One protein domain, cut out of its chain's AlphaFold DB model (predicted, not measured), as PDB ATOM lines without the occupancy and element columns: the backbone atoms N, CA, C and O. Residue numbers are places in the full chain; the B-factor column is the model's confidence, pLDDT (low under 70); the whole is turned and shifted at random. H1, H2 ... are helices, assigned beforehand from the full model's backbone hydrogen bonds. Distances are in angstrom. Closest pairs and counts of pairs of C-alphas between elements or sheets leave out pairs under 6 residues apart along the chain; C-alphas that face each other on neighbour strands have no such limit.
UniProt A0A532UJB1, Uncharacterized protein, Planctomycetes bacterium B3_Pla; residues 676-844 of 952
ATOM      1  N   ILE A 676     104.766  23.646  13.568       66.75
ATOM      2  CA  ILE A 676     105.141  22.378  12.923       66.75
ATOM      3  C   ILE A 676     104.081  21.957  11.900       66.75
ATOM      4  O   ILE A 676     104.427  21.576  10.785       66.75
ATOM      5  N   GLU A 677     102.795  22.029  12.257       69.81
ATOM      6  CA  GLU A 677     101.684  21.626  11.385       69.81
ATOM      7  C   GLU A 677     101.609  22.482  10.116       69.81
ATOM      8  O   GLU A 677     101.548  21.951   9.006       69.81
ATOM      9  N   LYS A 678     101.699  23.808  10.261       71.44
ATOM     10  CA  LYS A 678     101.670  24.724   9.115       71.44
ATOM     11  C   LYS A 678     102.849  24.492   8.159       71.44
ATOM     12  O   LYS A 678     102.670  24.507   6.943       71.44
ATOM     13  N   MET A 679     104.052  24.261   8.691       65.12
ATOM     14  CA  MET A 679     105.236  23.976   7.870       65.12
ATOM     15  C   MET A 679     105.193  22.583   7.234       65.12
ATOM     16  O   MET A 679     105.635  22.418   6.097       65.12
ATOM     17  N   PHE A 680     104.622  21.596   7.928       66.38
ATOM     18  CA  PHE A 680     104.417  20.252   7.398       66.38
ATOM     19  C   PHE A 680     103.489  20.259   6.182       66.38
ATOM     20  O   PHE A 680     103.815  19.642   5.171       66.38
ATOM     21  N   ASN A 681     102.374  20.990   6.253       74.62
ATOM     22  CA  ASN A 681     101.423  21.097   5.148       74.62
ATOM     23  C   ASN A 681     102.096  21.626   3.873       74.62
ATOM     24  O   ASN A 681     101.930  21.056   2.797       74.62
ATOM     25  N   LEU A 682     102.955  22.641   4.006       69.31
ATOM     26  CA  LEU A 682     103.688  23.184   2.867       69.31
ATOM     27  C   LEU A 682     104.750  22.216   2.314       69.31
ATOM     28  O   LEU A 682     104.973  22.148   1.107       69.31
ATOM     29  N   MET A 683     105.412  21.447   3.179       63.34
ATOM     30  CA  MET A 683     106.336  20.398   2.737       63.34
ATOM     31  C   MET A 683     105.617  19.246   2.028       63.34
ATOM     32  O   MET A 683     106.140  18.711   1.049       63.34
ATOM     33  N   ALA A 684     104.421  18.882   2.493       66.00
ATOM     34  CA  ALA A 684     103.588  17.866   1.862       66.00
ATOM     35  C   ALA A 684     103.158  18.290   0.448       66.00
ATOM     36  O   ALA A 684     103.189  17.470  -0.470       66.00
ATOM     37  N   ASP A 685     102.845  19.570   0.235       75.81
ATOM     38  CA  ASP A 685     102.557  20.108  -1.099       75.81
ATOM     39  C   ASP A 685     103.756  19.955  -2.052       75.81
ATOM     40  O   ASP A 685     103.621  19.536  -3.202       75.81
ATOM     41  N   VAL A 686     104.966  20.250  -1.572       69.88
ATOM     42  CA  VAL A 686     106.193  20.139  -2.377       69.88
ATOM     43  C   VAL A 686     106.482  18.685  -2.755       69.88
ATOM     44  O   VAL A 686     106.869  18.411  -3.893       69.88
ATOM     45  N   GLU A 687     106.262  17.737  -1.842       64.19
ATOM     46  CA  GLU A 687     106.391  16.310  -2.162       64.19
ATOM     47  C   GLU A 687     105.289  15.857  -3.131       64.19
ATOM     48  O   GLU A 687     105.571  15.122  -4.077       64.19
ATOM     49  N   THR A 688     104.062  16.365  -2.984       73.44
ATOM     50  CA  THR A 688     102.960  16.106  -3.927       73.44
ATOM     51  C   THR A 688     103.342  16.541  -5.345       73.44
ATOM     52  O   THR A 688     103.172  15.770  -6.287       73.44
ATOM     53  N   PHE A 689     103.979  17.710  -5.517       80.25
ATOM     54  CA  PHE A 689     104.490  18.151  -6.825       80.25
ATOM     55  C   PHE A 689     105.466  17.140  -7.448       80.25
ATOM     56  O   PHE A 689     105.408  16.853  -8.645       80.25
ATOM     57  N   LYS A 690     106.373  16.582  -6.638       71.25
ATOM     58  CA  LYS A 690     107.362  15.592  -7.086       71.25
ATOM     59  C   LYS A 690     106.701  14.277  -7.498       71.25
ATOM     60  O   LYS A 690     107.108  13.693  -8.504       71.25
ATOM     61  N   GLN A 691     105.679  13.831  -6.769       72.06
ATOM     62  CA  GLN A 691     104.907  12.639  -7.132       72.06
ATOM     63  C   GLN A 691     104.169  12.841  -8.458       72.06
ATOM     64  O   GLN A 691     104.299  12.006  -9.353       72.06
ATOM     65  N   LEU A 692     103.514  13.992  -8.642       80.88
ATOM     66  CA  LEU A 692     102.873  14.357  -9.910       80.88
ATOM     67  C   LEU A 692     103.876  14.407 -11.066       80.88
ATOM     68  O   LEU A 692     103.611  13.889 -12.147       80.88
ATOM     69  N   TYR A 693     105.068  14.961 -10.841       82.25
ATOM     70  CA  TYR A 693     106.142  14.961 -11.837       82.25
ATOM     71  C   TYR A 693     106.568  13.542 -12.249       82.25
ATOM     72  O   TYR A 693     106.767  13.267 -13.438       82.25
ATOM     73  N   LEU A 694     106.723  12.629 -11.284       73.31
ATOM     74  CA  LEU A 694     107.071  11.236 -11.565       73.31
ATOM     75  C   LEU A 694     105.931  10.507 -12.287       73.31
ATOM     76  O   LEU A 694     106.201   9.780 -13.246       73.31
ATOM     77  N   ALA A 695     104.680  10.740 -11.887       75.50
ATOM     78  CA  ALA A 695     103.500  10.216 -12.566       75.50
ATOM     79  C   ALA A 695     103.453  10.687 -14.029       75.50
ATOM     80  O   ALA A 695     103.386   9.854 -14.935       75.50
ATOM     81  N   GLN A 696     103.658  11.987 -14.276       87.69
ATOM     82  CA  GLN A 696     103.703  12.558 -15.625       87.69
ATOM     83  C   GLN A 696     104.834  11.964 -16.474       87.69
ATOM     84  O   GLN A 696     104.666  11.669 -17.662       87.69
ATOM     85  N   LYS A 697     106.004  11.730 -15.868       83.56
ATOM     86  CA  LYS A 697     107.143  11.063 -16.518       83.56
ATOM     87  C   LYS A 697     106.797   9.637 -16.947       83.56
ATOM     88  O   LYS A 697     107.170   9.202 -18.041       83.56
ATOM     89  N   HIS A 698     106.123   8.893 -16.073       75.75
ATOM     90  CA  HIS A 698     105.684   7.530 -16.348       75.75
ATOM     91  C   HIS A 698     104.621   7.492 -17.444       75.75
ATOM     92  O   HIS A 698     104.765   6.688 -18.372       75.75
ATOM     93  N   LEU A 699     103.633   8.386 -17.386       84.94
ATOM     94  CA  LEU A 699     102.599   8.496 -18.406       84.94
ATOM     95  C   LEU A 699     103.202   8.834 -19.772       84.94
ATOM     96  O   LEU A 699     102.975   8.110 -20.736       84.94
ATOM     97  N   THR A 700     104.101   9.822 -19.836       88.06
ATOM     98  CA  THR A 700     104.840  10.175 -21.065       88.06
ATOM     99  C   THR A 700     105.542   8.962 -21.680       88.06
ATOM    100  O   THR A 700     105.508   8.755 -22.895       88.06
ATOM    101  N   ARG A 701     106.169   8.117 -20.849       85.25
ATOM    102  CA  ARG A 701     106.827   6.886 -21.311       85.25
ATOM    103  C   ARG A 701     105.824   5.878 -21.883       85.25
ATOM    104  O   ARG A 701     106.148   5.215 -22.866       85.25
ATOM    105  N   GLN A 702     104.649   5.742 -21.271       83.81
ATOM    106  CA  GLN A 702     103.592   4.840 -21.735       83.81
ATOM    107  C   GLN A 702     102.965   5.344 -23.038       83.81
ATOM    108  O   GLN A 702     102.904   4.585 -24.005       83.81
ATOM    109  N   THR A 703     102.628   6.630 -23.128       85.88
ATOM    110  CA  THR A 703     102.080   7.247 -24.344       85.88
ATOM    111  C   THR A 703     103.063   7.166 -25.516       85.88
ATOM    112  O   THR A 703     102.659   6.900 -26.645       85.88
ATOM    113  N   ARG A 704     104.380   7.254 -25.259       88.44
ATOM    114  CA  ARG A 704     105.420   7.049 -26.287       88.44
ATOM    115  C   ARG A 704     105.338   5.687 -26.969       88.44
ATOM    116  O   ARG A 704     105.627   5.581 -28.154       88.44
ATOM    117  N   SER A 705     104.983   4.636 -26.231       83.44
ATOM    118  CA  SER A 705     104.870   3.288 -26.806       83.44
ATOM    119  C   SER A 705     103.702   3.156 -27.790       83.44
ATOM    120  O   SER A 705     103.710   2.259 -28.628       83.44
ATOM    121  N   LEU A 706     102.748   4.090 -27.731       82.06
ATOM    122  CA  LEU A 706     101.536   4.130 -28.547       82.06
ATOM    123  C   LEU A 706     101.564   5.254 -29.601       82.06
ATOM    124  O   LEU A 706     100.594   5.436 -30.331       82.06
ATOM    125  N   SER A 707     102.684   5.976 -29.744       81.62
ATOM    126  CA  SER A 707     102.791   7.164 -30.610       81.62
ATOM    127  C   SER A 707     102.703   6.879 -32.113       81.62
ATOM    128  O   SER A 707     102.567   7.802 -32.906       81.62
ATOM    129  N   ASN A 708     102.825   5.614 -32.524       79.38
ATOM    130  CA  ASN A 708     102.790   5.206 -33.934       79.38
ATOM    131  C   ASN A 708     101.443   4.577 -34.334       79.38
ATOM    132  O   ASN A 708     101.299   4.104 -35.461       79.38
ATOM    133  N   VAL A 709     100.471   4.530 -33.416       71.25
ATOM    134  CA  VAL A 709      99.165   3.914 -33.658       71.25
ATOM    135  C   VAL A 709      98.186   4.979 -34.150       71.25
ATOM    136  O   VAL A 709      97.709   5.804 -33.379       71.25
ATOM    137  N   THR A 710      97.886   4.950 -35.449       66.06
ATOM    138  CA  THR A 710      96.925   5.853 -36.117       66.06
ATOM    139  C   THR A 710      95.511   5.275 -36.192       66.06
ATOM    140  O   THR A 710      94.543   6.022 -36.291       66.06
ATOM    141  N   THR A 711      95.369   3.949 -36.135       76.94
ATOM    142  CA  THR A 711      94.073   3.259 -36.093       76.94
ATOM    143  C   THR A 711      94.093   2.222 -34.973       76.94
ATOM    144  O   THR A 711      94.476   1.074 -35.223       76.94
ATOM    145  N   PRO A 712      93.737   2.596 -33.732       78.44
ATOM    146  CA  PRO A 712      93.820   1.679 -32.606       78.44
ATOM    147  C   PRO A 712      92.758   0.579 -32.713       78.44
ATOM    148  O   PRO A 712      91.582   0.841 -33.014       78.44
ATOM    149  N   ASP A 713      93.186  -0.655 -32.451       84.81
ATOM    150  CA  ASP A 713      92.290  -1.778 -32.192       84.81
ATOM    151  C   ASP A 713      91.557  -1.591 -30.849       84.81
ATOM    152  O   ASP A 713      91.769  -0.611 -30.134       84.81
ATOM    153  N   PHE A 714      90.624  -2.488 -30.526       80.88
ATOM    154  CA  PHE A 714      89.792  -2.338 -29.327       80.88
ATOM    155  C   PHE A 714      90.627  -2.262 -28.039       80.88
ATOM    156  O   PHE A 714      90.359  -1.406 -27.200       80.88
ATOM    157  N   ASP A 715      91.656  -3.101 -27.916       75.00
ATOM    158  CA  ASP A 715      92.542  -3.139 -26.748       75.00
ATOM    159  C   ASP A 715      93.358  -1.844 -26.621       75.00
ATOM    160  O   ASP A 715      93.386  -1.215 -25.562       75.00
ATOM    161  N   THR A 716      93.910  -1.351 -27.735       82.25
ATOM    162  CA  THR A 716      94.636  -0.077 -27.744       82.25
ATOM    163  C   THR A 716      93.717   1.108 -27.441       82.25
ATOM    164  O   THR A 716      94.149   2.041 -26.772       82.25
ATOM    165  N   ARG A 717      92.442   1.090 -27.861       84.06
ATOM    166  CA  ARG A 717      91.470   2.142 -27.493       84.06
ATOM    167  C   ARG A 717      91.179   2.161 -26.001       84.06
ATOM    168  O   ARG A 717      91.149   3.236 -25.414       84.06
ATOM    169  N   VAL A 718      90.981   0.991 -25.393       82.50
ATOM    170  CA  VAL A 718      90.808   0.886 -23.937       82.50
ATOM    171  C   VAL A 718      92.053   1.421 -23.236       82.50
ATOM    172  O   VAL A 718      91.940   2.248 -22.337       82.50
ATOM    173  N   ARG A 719      93.244   1.041 -23.710       82.94
ATOM    174  CA  ARG A 719      94.502   1.503 -23.123       82.94
ATOM    175  C   ARG A 719      94.719   3.012 -23.258       82.94
ATOM    176  O   ARG A 719      95.200   3.633 -22.318       82.94
ATOM    177  N   LEU A 720      94.385   3.607 -24.403       86.81
ATOM    178  CA  LEU A 720      94.467   5.057 -24.606       86.81
ATOM    179  C   LEU A 720      93.492   5.800 -23.689       86.81
ATOM    180  O   LEU A 720      93.883   6.793 -23.085       86.81
ATOM    181  N   LYS A 721      92.285   5.259 -23.489       88.25
ATOM    182  CA  LYS A 721      91.312   5.809 -22.546       88.25
ATOM    183  C   LYS A 721      91.787   5.752 -21.092       88.25
ATOM    184  O   LYS A 721      91.668   6.736 -20.375       88.25
ATOM    185  N   GLU A 722      92.402   4.646 -20.670       84.19
ATOM    186  CA  GLU A 722      93.040   4.558 -19.346       84.19
ATOM    187  C   GLU A 722      94.153   5.606 -19.174       84.19
ATOM    188  O   GLU A 722      94.319   6.178 -18.100       84.19
ATOM    189  N   LEU A 723      94.945   5.862 -20.222       89.62
ATOM    190  CA  LEU A 723      95.976   6.901 -20.183       89.62
ATOM    191  C   LEU A 723      95.369   8.310 -20.140       89.62
ATOM    192  O   LEU A 723      95.932   9.158 -19.453       89.62
ATOM    193  N   ALA A 724      94.237   8.547 -20.815       91.50
ATOM    194  CA  ALA A 724      93.497   9.810 -20.747       91.50
ATOM    195  C   ALA A 724      93.001  10.082 -19.318       91.50
ATOM    196  O   ALA A 724      93.244  11.153 -18.773       91.50
ATOM    197  N   GLU A 725      92.395   9.077 -18.675       88.50
ATOM    198  CA  GLU A 725      91.946   9.171 -17.280       88.50
ATOM    199  C   GLU A 725      93.113   9.468 -16.321       88.50
ATOM    200  O   GLU A 725      92.969  10.270 -15.400       88.50
ATOM    201  N   ASN A 726      94.289   8.874 -16.554       86.12
ATOM    202  CA  ASN A 726      95.483   9.163 -15.758       86.12
ATOM    203  C   ASN A 726      96.021  10.592 -15.983       86.12
ATOM    204  O   ASN A 726      96.415  11.235 -15.013       86.12
ATOM    205  N   GLU A 727      96.037  11.099 -17.223       92.38
ATOM    206  CA  GLU A 727      96.438  12.489 -17.523       92.38
ATOM    207  C   GLU A 727      95.477  13.492 -16.863       92.38
ATOM    208  O   GLU A 727      95.918  14.453 -16.229       92.38
ATOM    209  N   ALA A 728      94.167  13.223 -16.929       92.50
ATOM    210  CA  ALA A 728      93.124  14.021 -16.286       92.50
ATOM    211  C   ALA A 728      93.326  14.119 -14.767       92.50
ATOM    212  O   ALA A 728      93.249  15.209 -14.198       92.50
ATOM    213  N   LEU A 729      93.637  12.994 -14.114       91.00
ATOM    214  CA  LEU A 729      93.912  12.947 -12.676       91.00
ATOM    215  C   LEU A 729      95.143  13.777 -12.303       91.00
ATOM    216  O   LEU A 729      95.075  14.583 -11.378       91.00
ATOM    217  N   ILE A 730      96.252  13.626 -13.037       90.62
ATOM    218  CA  ILE A 730      97.482  14.391 -12.776       90.62
ATOM    219  C   ILE A 730      97.223  15.895 -12.944       90.62
ATOM    220  O   ILE A 730      97.671  16.696 -12.121       90.62
ATOM    221  N   LYS A 731      96.475  16.284 -13.981       94.19
ATOM    222  CA  LYS A 731      96.063  17.670 -14.238       94.19
ATOM    223  C   LYS A 731      95.221  18.242 -13.097       94.19
ATOM    224  O   LYS A 731      95.501  19.349 -12.630       94.19
ATOM    225  N   ASP A 732      94.201  17.513 -12.652       92.00
ATOM    226  CA  ASP A 732      93.307  17.955 -11.580       92.00
ATOM    227  C   ASP A 732      94.064  18.102 -10.251       92.00
ATOM    228  O   ASP A 732      93.956  19.140  -9.591       92.00
ATOM    229  N   GLU A 733      94.913  17.129  -9.902       89.19
ATOM    230  CA  GLU A 733      95.760  17.189  -8.705       89.19
ATOM    231  C   GLU A 733      96.789  18.329  -8.778       89.19
ATOM    232  O   GLU A 733      97.044  18.997  -7.775       89.19
ATOM    233  N   LEU A 734      97.352  18.619  -9.959       90.75
ATOM    234  CA  LEU A 734      98.266  19.748 -10.152       90.75
ATOM    235  C   LEU A 734      97.559  21.101  -9.965       90.75
ATOM    236  O   LEU A 734      98.133  22.029  -9.383       90.75
ATOM    237  N   ASN A 735      96.313  21.219 -10.433       91.75
ATOM    238  CA  ASN A 735      95.490  22.412 -10.235       91.75
ATOM    239  C   ASN A 735      95.126  22.616  -8.761       91.75
ATOM    240  O   ASN A 735      95.226  23.736  -8.257       91.75
ATOM    241  N   GLU A 736      94.747  21.546  -8.064       91.31
ATOM    242  CA  GLU A 736      94.466  21.592  -6.629       91.31
ATOM    243  C   GLU A 736      95.725  21.957  -5.832       91.31
ATOM    244  O   GLU A 736      95.689  22.819  -4.952       91.31
ATOM    245  N   LEU A 737      96.865  21.360  -6.184       87.69
ATOM    246  CA  LEU A 737      98.148  21.621  -5.545       87.69
ATOM    247  C   LEU A 737      98.565  23.093  -5.644       87.69
ATOM    248  O   LEU A 737      99.077  23.660  -4.679       87.69
ATOM    249  N   LYS A 738      98.327  23.734  -6.793       89.19
ATOM    250  CA  LYS A 738      98.575  25.171  -6.976       89.19
ATOM    251  C   LYS A 738      97.824  26.011  -5.937       89.19
ATOM    252  O   LYS A 738      98.400  26.950  -5.386       89.19
ATOM    253  N   GLU A 739      96.555  25.696  -5.686       91.75
ATOM    254  CA  GLU A 739      95.735  26.419  -4.710       91.75
ATOM    255  C   GLU A 739      96.169  26.111  -3.269       91.75
ATOM    256  O   GLU A 739      96.337  27.043  -2.480       91.75
ATOM    257  N   LYS A 740      96.489  24.847  -2.951       89.38
ATOM    258  CA  LYS A 740      97.042  24.451  -1.639       89.38
ATOM    259  C   LYS A 740      98.340  25.178  -1.305       89.38
ATOM    260  O   LYS A 740      98.456  25.756  -0.227       89.38
ATOM    261  N   LEU A 741      99.266  25.266  -2.263       82.94
ATOM    262  CA  LEU A 741     100.518  26.009  -2.092       82.94
ATOM    263  C   LEU A 741     100.272  27.482  -1.740       82.94
ATOM    264  O   LEU A 741     101.005  28.046  -0.930       82.94
ATOM    265  N   ARG A 742      99.245  28.123  -2.320       90.19
ATOM    266  CA  ARG A 742      98.877  29.517  -2.001       90.19
ATOM    267  C   ARG A 742      98.262  29.642  -0.613       90.19
ATOM    268  O   ARG A 742      98.573  30.594   0.105       90.19
ATOM    269  N   GLU A 743      97.391  28.706  -0.260       90.75
ATOM    270  CA  GLU A 743      96.716  28.665   1.033       90.75
ATOM    271  C   GLU A 743      97.717  28.440   2.171       90.75
ATOM    272  O   GLU A 743      97.797  29.250   3.097       90.75
ATOM    273  N   HIS A 744      98.539  27.394   2.078       86.00
ATOM    274  CA  HIS A 744      99.549  27.083   3.085       86.00
ATOM    275  C   HIS A 744     100.627  28.172   3.167       86.00
ATOM    276  O   HIS A 744     101.056  28.513   4.269       86.00
ATOM    277  N   ALA A 745     101.001  28.803   2.046       81.50
ATOM    278  CA  ALA A 745     101.881  29.973   2.062       81.50
ATOM    279  C   ALA A 745     101.278  31.151   2.850       81.50
ATOM    280  O   ALA A 745     101.988  31.778   3.637       81.50
ATOM    281  N   ALA A 746      99.975  31.422   2.705       87.75
ATOM    282  CA  ALA A 746      99.301  32.504   3.431       87.75
ATOM    283  C   ALA A 746      99.269  32.252   4.948       87.75
ATOM    284  O   ALA A 746      99.389  33.182   5.747       87.75
ATOM    285  N   GLN A 747      99.134  30.986   5.357       83.19
ATOM    286  CA  GLN A 747      99.080  30.589   6.768       83.19
ATOM    287  C   GLN A 747     100.402  30.794   7.519       83.19
ATOM    288  O   GLN A 747     100.375  30.942   8.745       83.19
ATOM    289  N   ILE A 748     101.531  30.804   6.798       77.25
ATOM    290  CA  ILE A 748     102.878  30.989   7.357       77.25
ATOM    291  C   ILE A 748     103.505  32.341   7.004       77.25
ATOM    292  O   ILE A 748     104.639  32.604   7.387       77.25
ATOM    293  N   GLU A 749     102.820  33.204   6.251       78.56
ATOM    294  CA  GLU A 749     103.408  34.438   5.712       78.56
ATOM    295  C   GLU A 749     103.922  35.379   6.815       78.56
ATOM    296  O   GLU A 749     104.937  36.056   6.642       78.56
ATOM    297  N   LYS A 750     103.247  35.394   7.971       74.12
ATOM    298  CA  LYS A 750     103.612  36.245   9.112       74.12
ATOM    299  C   LYS A 750     104.854  35.742   9.834       74.12
ATOM    300  O   LYS A 750     105.723  36.545  10.164       74.12
ATOM    301  N   GLU A 751     104.919  34.442  10.101       66.00
ATOM    302  CA  GLU A 751     106.029  33.827  10.830       66.00
ATOM    303  C   GLU A 751     107.245  33.587   9.909       66.00
ATOM    304  O   GLU A 751     108.395  33.760  10.317       66.00
ATOM    305  N   TYR A 752     106.995  33.263   8.635       68.69
ATOM    306  CA  TYR A 752     107.964  32.713   7.685       68.69
ATOM    307  C   TYR A 752     107.839  33.315   6.258       68.69
ATOM    308  O   TYR A 752     107.643  32.590   5.276       68.69
ATOM    309  N   PRO A 753     108.045  34.638   6.076       69.50
ATOM    310  CA  PRO A 753     107.719  35.357   4.834       69.50
ATOM    311  C   PRO A 753     108.536  34.934   3.603       69.50
ATOM    312  O   PRO A 753     108.051  34.995   2.476       69.50
ATOM    313  N   LYS A 754     109.787  34.490   3.789       63.09
ATOM    314  CA  LYS A 754     110.627  34.004   2.677       63.09
ATOM    315  C   LYS A 754     110.112  32.679   2.110       63.09
ATOM    316  O   LYS A 754     110.119  32.488   0.903       63.09
ATOM    317  N   VAL A 755     109.637  31.806   2.994       63.41
ATOM    318  CA  VAL A 755     109.159  30.455   2.672       63.41
ATOM    319  C   VAL A 755     107.810  30.530   1.967       63.41
ATOM    320  O   VAL A 755     107.621  29.911   0.923       63.41
ATOM    321  N   ALA A 756     106.911  31.374   2.483       69.94
ATOM    322  CA  ALA A 756     105.672  31.731   1.801       69.94
ATOM    323  C   ALA A 756     105.950  32.298   0.398       69.94
ATOM    324  O   ALA A 756     105.323  31.894  -0.578       69.94
ATOM    325  N   GLY A 757     106.942  33.192   0.281       71.69
ATOM    326  CA  GLY A 757     107.379  33.760  -0.994       71.69
ATOM    327  C   GLY A 757     107.790  32.706  -2.024       71.69
ATOM    328  O   GLY A 757     107.330  32.764  -3.164       71.69
ATOM    329  N   ASP A 758     108.603  31.726  -1.628       70.00
ATOM    330  CA  ASP A 758     109.044  30.641  -2.512       70.00
ATOM    331  C   ASP A 758     107.871  29.739  -2.943       70.00
ATOM    332  O   ASP A 758     107.745  29.409  -4.125       70.00
ATOM    333  N   ALA A 759     106.951  29.414  -2.032       71.81
ATOM    334  CA  ALA A 759     105.737  28.660  -2.355       71.81
ATOM    335  C   ALA A 759     104.821  29.399  -3.347       71.81
ATOM    336  O   ALA A 759     104.331  28.807  -4.312       71.81
ATOM    337  N   TYR A 760     104.660  30.718  -3.187       81.25
ATOM    338  CA  TYR A 760     103.941  31.546  -4.159       81.25
ATOM    339  C   TYR A 760     104.618  31.579  -5.529       81.25
ATOM    340  O   TYR A 760     103.927  31.657  -6.549       81.25
ATOM    341  N   VAL A 761     105.952  31.541  -5.578       79.19
ATOM    342  CA  VAL A 761     106.702  31.467  -6.840       79.19
ATOM    343  C   VAL A 761     106.438  30.136  -7.539       79.19
ATOM    344  O   VAL A 761     106.175  30.144  -8.741       79.19
ATOM    345  N   ILE A 762     106.425  29.020  -6.805       77.38
ATOM    346  CA  ILE A 762     106.118  27.694  -7.362       77.38
ATOM    347  C   ILE A 762     104.694  27.667  -7.922       77.38
ATOM    348  O   ILE A 762     104.516  27.361  -9.099       77.38
ATOM    349  N   ALA A 763     103.694  28.076  -7.133       83.25
ATOM    350  CA  ALA A 763     102.300  28.123  -7.583       83.25
ATOM    351  C   ALA A 763     102.116  29.013  -8.829       83.25
ATOM    352  O   ALA A 763     101.364  28.682  -9.744       83.25
ATOM    353  N   ARG A 764     102.838  30.139  -8.900       84.31
ATOM    354  CA  ARG A 764     102.816  31.038 -10.064       84.31
ATOM    355  C   ARG A 764     103.479  30.425 -11.294       84.31
ATOM    356  O   ARG A 764     103.002  30.647 -12.400       84.31
ATOM    357  N   GLU A 765     104.574  29.690 -11.129       79.50
ATOM    358  CA  GLU A 765     105.259  29.033 -12.248       79.50
ATOM    359  C   GLU A 765     104.462  27.841 -12.800       79.50
ATOM    360  O   GLU A 765     104.482  27.649 -14.014       79.50
ATOM    361  N   ILE A 766     103.701  27.113 -11.963       83.75
ATOM    362  CA  ILE A 766     102.735  26.092 -12.425       83.75
ATOM    363  C   ILE A 766     101.712  26.735 -13.372       83.75
ATOM    364  O   ILE A 766     101.459  26.227 -14.463       83.75
ATOM    365  N   GLU A 767     101.161  27.884 -12.974       84.50
ATOM    366  CA  GLU A 767     100.150  28.608 -13.749       84.50
ATOM    367  C   GLU A 767     100.722  29.228 -15.027       84.50
ATOM    368  O   GLU A 767     100.157  29.073 -16.101       84.50
ATOM    369  N   ARG A 768     101.881  29.887 -14.935       86.38
ATOM    370  CA  ARG A 768     102.508  30.598 -16.056       86.38
ATOM    371  C   ARG A 768     102.925  29.681 -17.209       86.38
ATOM    372  O   ARG A 768     103.052  30.148 -18.338       86.38
ATOM    373  N   ARG A 769     103.229  28.416 -16.917       85.75
ATOM    374  CA  ARG A 769     103.717  27.437 -17.901       85.75
ATOM    375  C   ARG A 769     102.598  26.688 -18.615       85.75
ATOM    376  O   ARG A 769     102.911  25.833 -19.435       85.75
ATOM    377  N   ASN A 770     101.336  26.995 -18.304       88.69
ATOM    378  CA  ASN A 770     100.150  26.402 -18.923       88.69
ATOM    379  C   ASN A 770     100.189  24.860 -18.945       88.69
ATOM    380  O   ASN A 770      99.736  24.220 -19.889       88.69
ATOM    381  N   ILE A 771     100.741  24.245 -17.890       90.31
ATOM    382  CA  ILE A 771     100.951  22.788 -17.824       90.31
ATOM    383  C   ILE A 771      99.609  22.051 -17.886       90.31
ATOM    384  O   ILE A 771      99.483  21.071 -18.610       90.31
ATOM    385  N   ALA A 772      98.598  22.567 -17.184       91.38
ATOM    386  CA  ALA A 772      97.257  21.994 -17.186       91.38
ATOM    387  C   ALA A 772      96.566  22.081 -18.559       91.38
ATOM    388  O   ALA A 772      95.802  21.186 -18.900       91.38
ATOM    389  N   GLU A 773      96.845  23.117 -19.359       92.06
ATOM    390  CA  GLU A 773      96.311  23.229 -20.727       92.06
ATOM    391  C   GLU A 773      96.950  22.176 -21.643       92.06
ATOM    392  O   GLU A 773      96.249  21.505 -22.391       92.06
ATOM    393  N   LEU A 774      98.264  21.957 -21.524       93.56
ATOM    394  CA  LEU A 774      98.969  20.904 -22.264       93.56
ATOM    395  C   LEU A 774      98.492  19.497 -21.876       93.56
ATOM    396  O   LEU A 774      98.356  18.642 -22.749       93.56
ATOM    397  N   MET A 775      98.228  19.267 -20.585       95.00
ATOM    398  CA  MET A 775      97.658  18.007 -20.096       95.00
ATOM    399  C   MET A 775      96.225  17.806 -20.597       95.00
ATOM    400  O   MET A 775      95.889  16.705 -21.012       95.00
ATOM    401  N   GLN A 776      95.402  18.862 -20.634       95.06
ATOM    402  CA  GLN A 776      94.051  18.799 -21.205       95.06
ATOM    403  C   GLN A 776      94.086  18.447 -22.696       95.06
ATOM    404  O   GLN A 776      93.361  17.566 -23.135       95.06
ATOM    405  N   GLU A 777      94.958  19.089 -23.476       93.88
ATOM    406  CA  GLU A 777      95.114  18.756 -24.897       93.88
ATOM    407  C   GLU A 777      95.610  17.310 -25.086       93.88
ATOM    408  O   GLU A 777      95.169  16.613 -25.997       93.88
ATOM    409  N   GLY A 778      96.520  16.840 -24.223       92.75
ATOM    410  CA  GLY A 778      96.985  15.453 -24.215       92.75
ATOM    411  C   GLY A 778      95.875  14.453 -23.888       92.75
ATOM    412  O   GLY A 778      95.744  13.450 -24.585       92.75
ATOM    413  N   GLU A 779      95.070  14.743 -22.867       95.00
ATOM    414  CA  GLU A 779      93.880  13.986 -22.466       95.00
ATOM    415  C   GLU A 779      92.875  13.876 -23.616       95.00
ATOM    416  O   GLU A 779      92.494  12.761 -23.971       95.00
ATOM    417  N   ASP A 780      92.512  14.998 -24.244       94.44
ATOM    418  CA  ASP A 780      91.534  15.040 -25.337       94.44
ATOM    419  C   ASP A 780      91.989  14.150 -26.514       94.44
ATOM    420  O   ASP A 780      91.224  13.329 -27.022       94.44
ATOM    421  N   PHE A 781      93.271  14.222 -26.907       92.50
ATOM    422  CA  PHE A 781      93.814  13.359 -27.963       92.50
ATOM    423  C   PHE A 781      93.892  11.876 -27.567       92.50
ATOM    424  O   PHE A 781      93.775  11.006 -28.436       92.50
ATOM    425  N   LEU A 782      94.112  11.563 -26.285       90.62
ATOM    426  CA  LEU A 782      94.097  10.187 -25.783       90.62
ATOM    427  C   LEU A 782      92.673   9.609 -25.781       90.62
ATOM    428  O   LEU A 782      92.499   8.469 -26.219       90.62
ATOM    429  N   ASP A 783      91.668  10.381 -25.355       90.88
ATOM    430  CA  ASP A 783      90.259   9.953 -25.334       90.88
ATOM    431  C   ASP A 783      89.692   9.793 -26.758       90.88
ATOM    432  O   ASP A 783      88.980   8.827 -27.047       90.88
ATOM    433  N   ASP A 784      90.134  10.636 -27.699       89.00
ATOM    434  CA  ASP A 784      89.855  10.504 -29.138       89.00
ATOM    435  C   ASP A 784      90.565   9.298 -29.798       89.00
ATOM    436  O   ASP A 784      90.331   8.975 -30.970       89.00
ATOM    437  N   GLY A 785      91.439   8.600 -29.064       85.88
ATOM    438  CA  GLY A 785      92.177   7.434 -29.549       85.88
ATOM    439  C   GLY A 785      93.342   7.775 -30.487       85.88
ATOM    440  O   GLY A 785      93.782   6.916 -31.256       85.88
ATOM    441  N   ASN A 786      93.857   9.005 -30.443       87.31
ATOM    442  CA  ASN A 786      94.944   9.487 -31.290       87.31
ATOM    443  C   ASN A 786      96.278   9.554 -30.524       87.31
ATOM    444  O   ASN A 786      96.748  10.618 -30.121       87.31
ATOM    445  N   GLY A 787      96.937   8.399 -30.374       82.94
ATOM    446  CA  GLY A 787      98.228   8.297 -29.680       82.94
ATOM    447  C   GLY A 787      99.364   9.114 -30.320       82.94
ATOM    448  O   GLY A 787     100.299   9.517 -29.624       82.94
ATOM    449  N   GLN A 788      99.283   9.383 -31.629       86.94
ATOM    450  CA  GLN A 788     100.297  10.139 -32.371       86.94
ATOM    451  C   GLN A 788     100.277  11.633 -32.024       86.94
ATOM    452  O   GLN A 788     101.343  12.215 -31.828       86.94
ATOM    453  N   GLU A 789      99.090  12.236 -31.919       89.19
ATOM    454  CA  GLU A 789      98.929  13.645 -31.525       89.19
ATOM    455  C   GLU A 789      98.956  13.829 -29.997       89.19
ATOM    456  O   GLU A 789      99.415  14.859 -29.503       89.19
ATOM    457  N   ALA A 790      98.574  12.799 -29.233       90.75
ATOM    458  CA  ALA A 790      98.644  12.812 -27.774       90.75
ATOM    459  C   ALA A 790     100.080  12.867 -27.233       90.75
ATOM    460  O   ALA A 790     100.379  13.636 -26.318       90.75
ATOM    461  N   TYR A 791     100.995  12.051 -27.774       92.81
ATOM    462  CA  TYR A 791     102.355  11.936 -27.230       92.81
ATOM    463  C   TYR A 791     103.114  13.276 -27.151       92.81
ATOM    464  O   TYR A 791     103.680  13.552 -26.091       92.81
ATOM    465  N   PRO A 792     103.143  14.121 -28.204       93.62
ATOM    466  CA  PRO A 792     103.778  15.433 -28.140       93.62
ATOM    467  C   PRO A 792     103.264  16.302 -26.988       93.62
ATOM    468  O   PRO A 792     104.081  16.918 -26.310       93.62
ATOM    469  N   LYS A 793     101.949  16.303 -26.732       95.00
ATOM    470  CA  LYS A 793     101.308  17.118 -25.687       95.00
ATOM    471  C   LYS A 793     101.633  16.628 -24.283       95.00
ATOM    472  O   LYS A 793     102.152  17.398 -23.477       95.00
ATOM    473  N   VAL A 794     101.477  15.326 -24.041       93.19
ATOM    474  CA  VAL A 794     101.847  14.688 -22.764       93.19
ATOM    475  C   VAL A 794     103.343  14.882 -22.466       93.19
ATOM    476  O   VAL A 794     103.738  15.200 -21.341       93.19
ATOM    477  N   HIS A 795     104.198  14.753 -23.490       94.25
ATOM    478  CA  HIS A 795     105.636  14.993 -23.374       94.25
ATOM    479  C   HIS A 795     105.972  16.467 -23.115       94.25
ATOM    480  O   HIS A 795     106.896  16.756 -22.355       94.25
ATOM    481  N   GLU A 796     105.265  17.407 -23.740       93.12
ATOM    482  CA  GLU A 796     105.456  18.841 -23.515       93.12
ATOM    483  C   GLU A 796     105.039  19.241 -22.094       93.12
ATOM    484  O   GLU A 796     105.798  19.939 -21.422       93.12
ATOM    485  N   ALA A 797     103.926  18.707 -21.580       91.81
ATOM    486  CA  ALA A 797     103.530  18.862 -20.180       91.81
ATOM    487  C   ALA A 797     104.617  18.342 -19.221       91.81
ATOM    488  O   ALA A 797     105.055  19.064 -18.317       91.81
ATOM    489  N   TYR A 798     105.149  17.138 -19.471       90.38
ATOM    490  CA  TYR A 798     106.301  16.610 -18.733       90.38
ATOM    491  C   TYR A 798     107.522  17.530 -18.828       90.38
ATOM    492  O   TYR A 798     108.175  17.796 -17.818       90.38
ATOM    493  N   ALA A 799     107.841  18.028 -20.023       87.75
ATOM    494  CA  ALA A 799     108.977  18.910 -20.244       87.75
ATOM    495  C   ALA A 799     108.816  20.234 -19.488       87.75
ATOM    496  O   ALA A 799     109.802  20.728 -18.949       87.75
ATOM    497  N   MET A 800     107.599  20.776 -19.377       88.06
ATOM    498  CA  MET A 800     107.322  21.976 -18.585       88.06
ATOM    499  C   MET A 800     107.475  21.723 -17.083       88.06
ATOM    500  O   MET A 800     108.116  22.530 -16.407       88.06
ATOM    501  N   MET A 801     106.983  20.592 -16.563       83.88
ATOM    502  CA  MET A 801     107.208  20.194 -15.164       83.88
ATOM    503  C   MET A 801     108.695  19.929 -14.883       83.88
ATOM    504  O   MET A 801     109.239  20.362 -13.870       83.88
ATOM    505  N   HIS A 802     109.400  19.277 -15.809       80.06
ATOM    506  CA  HIS A 802     110.843  19.075 -15.714       80.06
ATOM    507  C   HIS A 802     111.601  20.405 -15.781       80.06
ATOM    508  O   HIS A 802     112.553  20.615 -15.037       80.06
ATOM    509  N   ALA A 803     111.141  21.330 -16.623       76.50
ATOM    510  CA  ALA A 803     111.679  22.674 -16.722       76.50
ATOM    511  C   ALA A 803     111.387  23.512 -15.479       76.50
ATOM    512  O   ALA A 803     112.086  24.486 -15.256       76.50
ATOM    513  N   MET A 804     110.399  23.165 -14.653       74.25
ATOM    514  CA  MET A 804     110.254  23.756 -13.325       74.25
ATOM    515  C   MET A 804     111.313  23.228 -12.369       74.25
ATOM    516  O   MET A 804     111.887  24.029 -11.639       74.25
ATOM    517  N   ILE A 805     111.624  21.928 -12.426       63.69
ATOM    518  CA  ILE A 805     112.730  21.317 -11.672       63.69
ATOM    519  C   ILE A 805     114.081  21.897 -12.119       63.69
ATOM    520  O   ILE A 805     114.935  22.129 -11.271       63.69
ATOM    521  N   SER A 806     114.256  22.225 -13.404       50.22
ATOM    522  CA  SER A 806     115.495  22.819 -13.931       50.22
ATOM    523  C   SER A 806     115.523  24.354 -13.974       50.22
ATOM    524  O   SER A 806     116.592  24.946 -13.933       50.22
ATOM    525  N   PHE A 807     114.388  25.058 -13.960       49.38
ATOM    526  CA  PHE A 807     114.312  26.502 -13.666       49.38
ATOM    527  C   PHE A 807     114.714  26.765 -12.214       49.38
ATOM    528  O   PHE A 807     115.457  27.701 -11.912       49.38
ATOM    529  N   CYS A 808     114.315  25.837 -11.352       44.81
ATOM    530  CA  CYS A 808     114.869  25.607 -10.032       44.81
ATOM    531  C   CYS A 808     116.411  25.351 -10.040       44.81
ATOM    532  O   CYS A 808     117.092  25.562  -9.039       44.81
ATOM    533  N   GLU A 809     117.008  24.963 -11.171       37.19
ATOM    534  CA  GLU A 809     118.462  24.797 -11.378       37.19
ATOM    535  C   GLU A 809     119.117  25.922 -12.216       37.19
ATOM    536  O   GLU A 809     120.346  25.971 -12.311       37.19
ATOM    537  N   SER A 810     118.361  26.852 -12.819       35.31
ATOM    538  CA  SER A 810     118.890  27.853 -13.768       35.31
ATOM    539  C   SER A 810     118.661  29.317 -13.379       35.31
ATOM    540  O   SER A 810     119.272  30.200 -13.984       35.31
ATOM    541  N   ALA A 811     117.870  29.621 -12.344       37.69
ATOM    542  CA  ALA A 811     117.813  30.934 -11.677       37.69
ATOM    543  C   ALA A 811     119.096  31.229 -10.850       37.69
ATOM    544  O   ALA A 811     119.082  31.647  -9.691       37.69
ATOM    545  N   GLY A 812     120.249  30.983 -11.476       34.00
ATOM    546  CA  GLY A 812     121.598  31.050 -10.939       34.00
ATOM    547  C   GLY A 812     122.293  32.382 -11.186       34.00
ATOM    548  O   GLY A 812     123.435  32.400 -11.630       34.00
ATOM    549  N   GLY A 813     121.668  33.489 -10.792       36.28
ATOM    550  CA  GLY A 813     122.426  34.547 -10.127       36.28
ATOM    551  C   GLY A 813     122.582  34.130  -8.667       36.28
ATOM    552  O   GLY A 813     121.677  34.382  -7.886       36.28
ATOM    553  N   LYS A 814     123.664  33.411  -8.319       44.06
ATOM    554  CA  LYS A 814     123.886  32.798  -6.983       44.06
ATOM    555  C   LYS A 814     122.601  32.177  -6.388       44.06
ATOM    556  O   LYS A 814     122.088  32.679  -5.393       44.06
ATOM    557  N   GLY A 815     122.052  31.134  -7.014       39.12
ATOM    558  CA  GLY A 815     120.691  30.713  -6.655       39.12
ATOM    559  C   GLY A 815     120.238  29.297  -6.993       39.12
ATOM    560  O   GLY A 815     119.071  29.006  -6.762       39.12
ATOM    561  N   CYS A 816     121.079  28.428  -7.568       33.50
ATOM    562  CA  CYS A 816     120.528  27.295  -8.325       33.50
ATOM    563  C   CYS A 816     121.402  26.024  -8.438       33.50
ATOM    564  O   CYS A 816     121.309  25.263  -9.386       33.50
ATOM    565  N   LYS A 817     122.200  25.726  -7.408       36.50
ATOM    566  CA  LYS A 817     122.326  24.336  -6.901       36.50
ATOM    567  C   LYS A 817     121.415  24.183  -5.684       36.50
ATOM    568  O   LYS A 817     121.845  23.791  -4.613       36.50
ATOM    569  N   GLN A 818     120.222  24.745  -5.813       36.75
ATOM    570  CA  GLN A 818     119.549  25.464  -4.744       36.75
ATOM    571  C   GLN A 818     118.052  25.521  -5.070       36.75
ATOM    572  O   GLN A 818     117.462  26.553  -4.915       36.75
ATOM    573  N   CYS A 819     117.378  24.469  -5.523       33.19
ATOM    574  CA  CYS A 819     115.904  24.460  -5.431       33.19
ATOM    575  C   CYS A 819     115.372  23.150  -4.898       33.19
ATOM    576  O   CYS A 819     114.632  23.207  -3.929       33.19
ATOM    577  N   GLU A 820     115.914  22.003  -5.315       37.47
ATOM    578  CA  GLU A 820     115.862  20.806  -4.457       37.47
ATOM    579  C   GLU A 820     116.619  21.061  -3.132       37.47
ATOM    580  O   GLU A 820     116.269  20.563  -2.069       37.47
ATOM    581  N   PHE A 821     117.612  21.957  -3.193       36.69
ATOM    582  CA  PHE A 821     118.458  22.414  -2.095       36.69
ATOM    583  C   PHE A 821     118.106  23.847  -1.598       36.69
ATOM    584  O   PHE A 821     118.719  24.281  -0.644       36.69
ATOM    585  N   ARG A 822     117.139  24.620  -2.157       35.75
ATOM    586  CA  ARG A 822     116.582  25.853  -1.496       35.75
ATOM    587  C   ARG A 822     115.269  25.586  -0.781       35.75
ATOM    588  O   ARG A 822     115.091  26.162   0.283       35.75
ATOM    589  N   LEU A 823     114.417  24.698  -1.301       40.12
ATOM    590  CA  LEU A 823     113.310  24.161  -0.504       40.12
ATOM    591  C   LEU A 823     113.851  23.405   0.720       40.12
ATOM    592  O   LEU A 823     113.226  23.442   1.772       40.12
ATOM    593  N   LYS A 824     115.067  22.835   0.613       37.84
ATOM    594  CA  LYS A 824     115.865  22.355   1.755       37.84
ATOM    595  C   LYS A 824     116.684  23.441   2.497       37.84
ATOM    596  O   LYS A 824     116.656  23.437   3.714       37.84
ATOM    597  N   ILE A 825     117.384  24.395   1.843       33.81
ATOM    598  CA  ILE A 825     118.418  25.250   2.516       33.81
ATOM    599  C   ILE A 825     118.196  26.791   2.474       33.81
ATOM    600  O   ILE A 825     118.983  27.534   3.056       33.81
ATOM    601  N   GLN A 826     117.136  27.360   1.876       30.28
ATOM    602  CA  GLN A 826     116.818  28.808   2.040       30.28
ATOM    603  C   GLN A 826     115.486  29.126   2.716       30.28
ATOM    604  O   GLN A 826     115.016  30.261   2.651       30.28
ATOM    605  N   MET A 827     115.038  28.248   3.607       31.95
ATOM    606  CA  MET A 827     114.501  28.745   4.871       31.95
ATOM    607  C   MET A 827     115.653  29.320   5.717       31.95
ATOM    608  O   MET A 827     116.016  28.752   6.739       31.95
ATOM    609  N   MET A 828     116.249  30.455   5.302       29.34
ATOM    610  CA  MET A 828     117.082  31.294   6.184       29.34
ATOM    611  C   MET A 828     116.185  31.943   7.241       29.34
ATOM    612  O   MET A 828     115.944  33.155   7.261       29.34
ATOM    613  N   LEU A 829     115.679  31.071   8.089       30.77
ATOM    614  CA  LEU A 829     115.187  31.310   9.409       30.77
ATOM    615  C   LEU A 829     116.276  30.754  10.315       30.77
ATOM    616  O   LEU A 829     116.933  29.757  10.022       30.77
ATOM    617  N   ASN A 830     116.466  31.427  11.430       34.88
ATOM    618  CA  ASN A 830     117.339  30.986  12.492       34.88
ATOM    619  C   ASN A 830     116.516  30.237  13.579       34.88
ATOM    620  O   ASN A 830     116.439  30.771  14.681       34.88
ATOM    621  N   PRO A 831     115.875  29.063  13.316       34.34
ATOM    622  CA  PRO A 831     115.364  28.170  14.352       34.34
ATOM    623  C   PRO A 831     116.062  26.789  14.313       34.34
ATOM    624  O   PRO A 831     115.560  25.828  14.889       34.34
ATOM    625  N   GLY A 832     117.222  26.674  13.647       43.00
ATOM    626  CA  GLY A 832     118.048  25.457  13.625       43.00
ATOM    627  C   GLY A 832     117.685  24.393  12.567       43.00
ATOM    628  O   GLY A 832     116.747  24.559  11.791       43.00
ATOM    629  N   ASN A 833     118.452  23.292  12.545       45.38
ATOM    630  CA  ASN A 833     118.470  22.172  11.578       45.38
ATOM    631  C   ASN A 833     117.211  21.267  11.566       45.38
ATOM    632  O   ASN A 833     117.199  20.244  10.882       45.38
ATOM    633  N   THR A 834     116.140  21.632  12.279       43.84
ATOM    634  CA  THR A 834     114.871  20.876  12.384       43.84
ATOM    635  C   THR A 834     114.281  20.477  11.031       43.84
ATOM    636  O   THR A 834     113.711  19.398  10.874       43.84
ATOM    637  N   MET A 835     114.400  21.360  10.044       43.44
ATOM    638  CA  MET A 835     113.701  21.220   8.767       43.44
ATOM    639  C   MET A 835     114.375  20.252   7.806       43.44
ATOM    640  O   MET A 835     113.691  19.496   7.117       43.44
ATOM    641  N   ASP A 836     115.705  20.190   7.836       43.59
ATOM    642  CA  ASP A 836     116.458  19.164   7.119       43.59
ATOM    643  C   ASP A 836     116.175  17.763   7.686       43.59
ATOM    644  O   ASP A 836     116.174  16.785   6.940       43.59
ATOM    645  N   GLN A 837     115.891  17.664   8.990       46.16
ATOM    646  CA  GLN A 837     115.567  16.411   9.679       46.16
ATOM    647  C   GLN A 837     114.139  15.929   9.360       46.16
ATOM    648  O   GLN A 837     113.947  14.753   9.057       46.16
ATOM    649  N   LEU A 838     113.151  16.834   9.325       46.44
ATOM    650  CA  LEU A 838     111.767  16.512   8.938       46.44
ATOM    651  C   LEU A 838     111.645  16.111   7.457       46.44
ATOM    652  O   LEU A 838     110.921  15.176   7.121       46.44
ATOM    653  N   ALA A 839     112.381  16.777   6.561       45.66
ATOM    654  CA  ALA A 839     112.374  16.455   5.133       45.66
ATOM    655  C   ALA A 839     113.027  15.096   4.818       45.66
ATOM    656  O   ALA A 839     112.678  14.460   3.825       45.66
ATOM    657  N   GLN A 840     113.966  14.627   5.649       45.44
ATOM    658  CA  GLN A 840     114.572  13.299   5.506       45.44
ATOM    659  C   GLN A 840     113.605  12.171   5.883       45.44
ATOM    660  O   GLN A 840     113.641  11.129   5.233       45.44
ATOM    661  N   GLY A 841     112.703  12.396   6.843       42.91
ATOM    662  CA  GLY A 841     111.677  11.416   7.208       42.91
ATOM    663  C   GLY A 841     110.535  11.265   6.200       42.91
ATOM    664  O   GLY A 841     109.925  10.206   6.101       42.91
ATOM    665  N   LEU A 842     110.282  12.290   5.382       41.78
ATOM    666  CA  LEU A 842     109.266  12.248   4.321       41.78
ATOM    667  C   LEU A 842     109.769  11.635   3.003       41.78
ATOM    668  O   LEU A 842     108.968  11.213   2.174       41.78
ATOM    669  N   ASN A 843     111.086  11.552   2.793       39.62
ATOM    670  CA  ASN A 843     111.688  11.180   1.505       39.62
ATOM    671  C   ASN A 843     111.714   9.658   1.224       39.62
ATOM    672  O   ASN A 843     112.419   9.216   0.319       39.62
ATOM    673  N   MET A 844     110.954   8.846   1.968       38.09
ATOM    674  CA  MET A 844     110.870   7.383   1.800       38.09
ATOM    675  C   MET A 844     109.527   6.925   1.203       38.09
ATOM    676  O   MET A 844     109.019   5.858   1.526       38.09
TER     677      MET A 844
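What this domain is: This is residues 676 to 844 of the 952 residues of an uncharacterized protein of Planctomycetes bacterium B3_Pla (UniProt A0A532UJB1). This is an elongated bundle of helices: H1 and H2 make a long hairpin, H3 and then H4 run back along H2, and H5 folds back beside H4 and H1. The small H6 and H7 make a tail near the end of the bundle where H1 begins. The printed part has 169 residues with seven named helices, H1 to H7 in order, and no named strand: all helix. It is only just compact, close to loose, with a radius of gyration of the C-alphas of 18.1 A, and spans 61 by 32 by 28 A.

How they stand to each other: Start at H1, residues 676 to 705, a hairpin with H2, residues 714 to 748, at a shallow tilt of 22 degrees; their closest C-alphas, Leu 682 and His 744, are 5.7 A apart. Residues 737 to 748 of H2 touch H3, residues 753 to 768, closest at C-alphas 745 and 756, 4.2 A. Residues 720 to 735 of H2 touch H4, residues 771 to 783, closest at C-alphas 724 and 779, 4.5 A. H4 makes a hairpin with H5, residues 787 to 810, closest at C-alphas 778 and 790, 4.7 A. Residues 693 to 704 of H1 touch H5 at a steep tilt of 39 degrees, closest at C-alphas 700 and 795, 5.4 A. Further on, H6, residues 822 to 825, touches H7, residues 834 to 842, closest at C-alphas 824 and 836, 6.3 A. Every O i to N i+4 pair is within hydrogen-bond range in H2, H3, H4 and H7, against 25 of 26 in H1 and 17 of 20 in H5; H6 is too short for one.

Where its parts are: Find C-alpha 676 at (105.141, 22.378, 12.923); H1 runs 44.1 A from there. H2 is 51.3 A long, and H5, 32.6 A, has a kink of 34 degrees near residue 804. H7 ends at C-alpha 842, (109.266, 12.248, 4.321).

The domain as a whole: The C-alphas farthest apart, Asp 713 and Asn 830, are 60.8 A apart. The printed part has no cut; the link from H5 to H6 is long. Mean pLDDT of the printed part is 72.7, and 56 residues are under 70, among them residues 805 to 844.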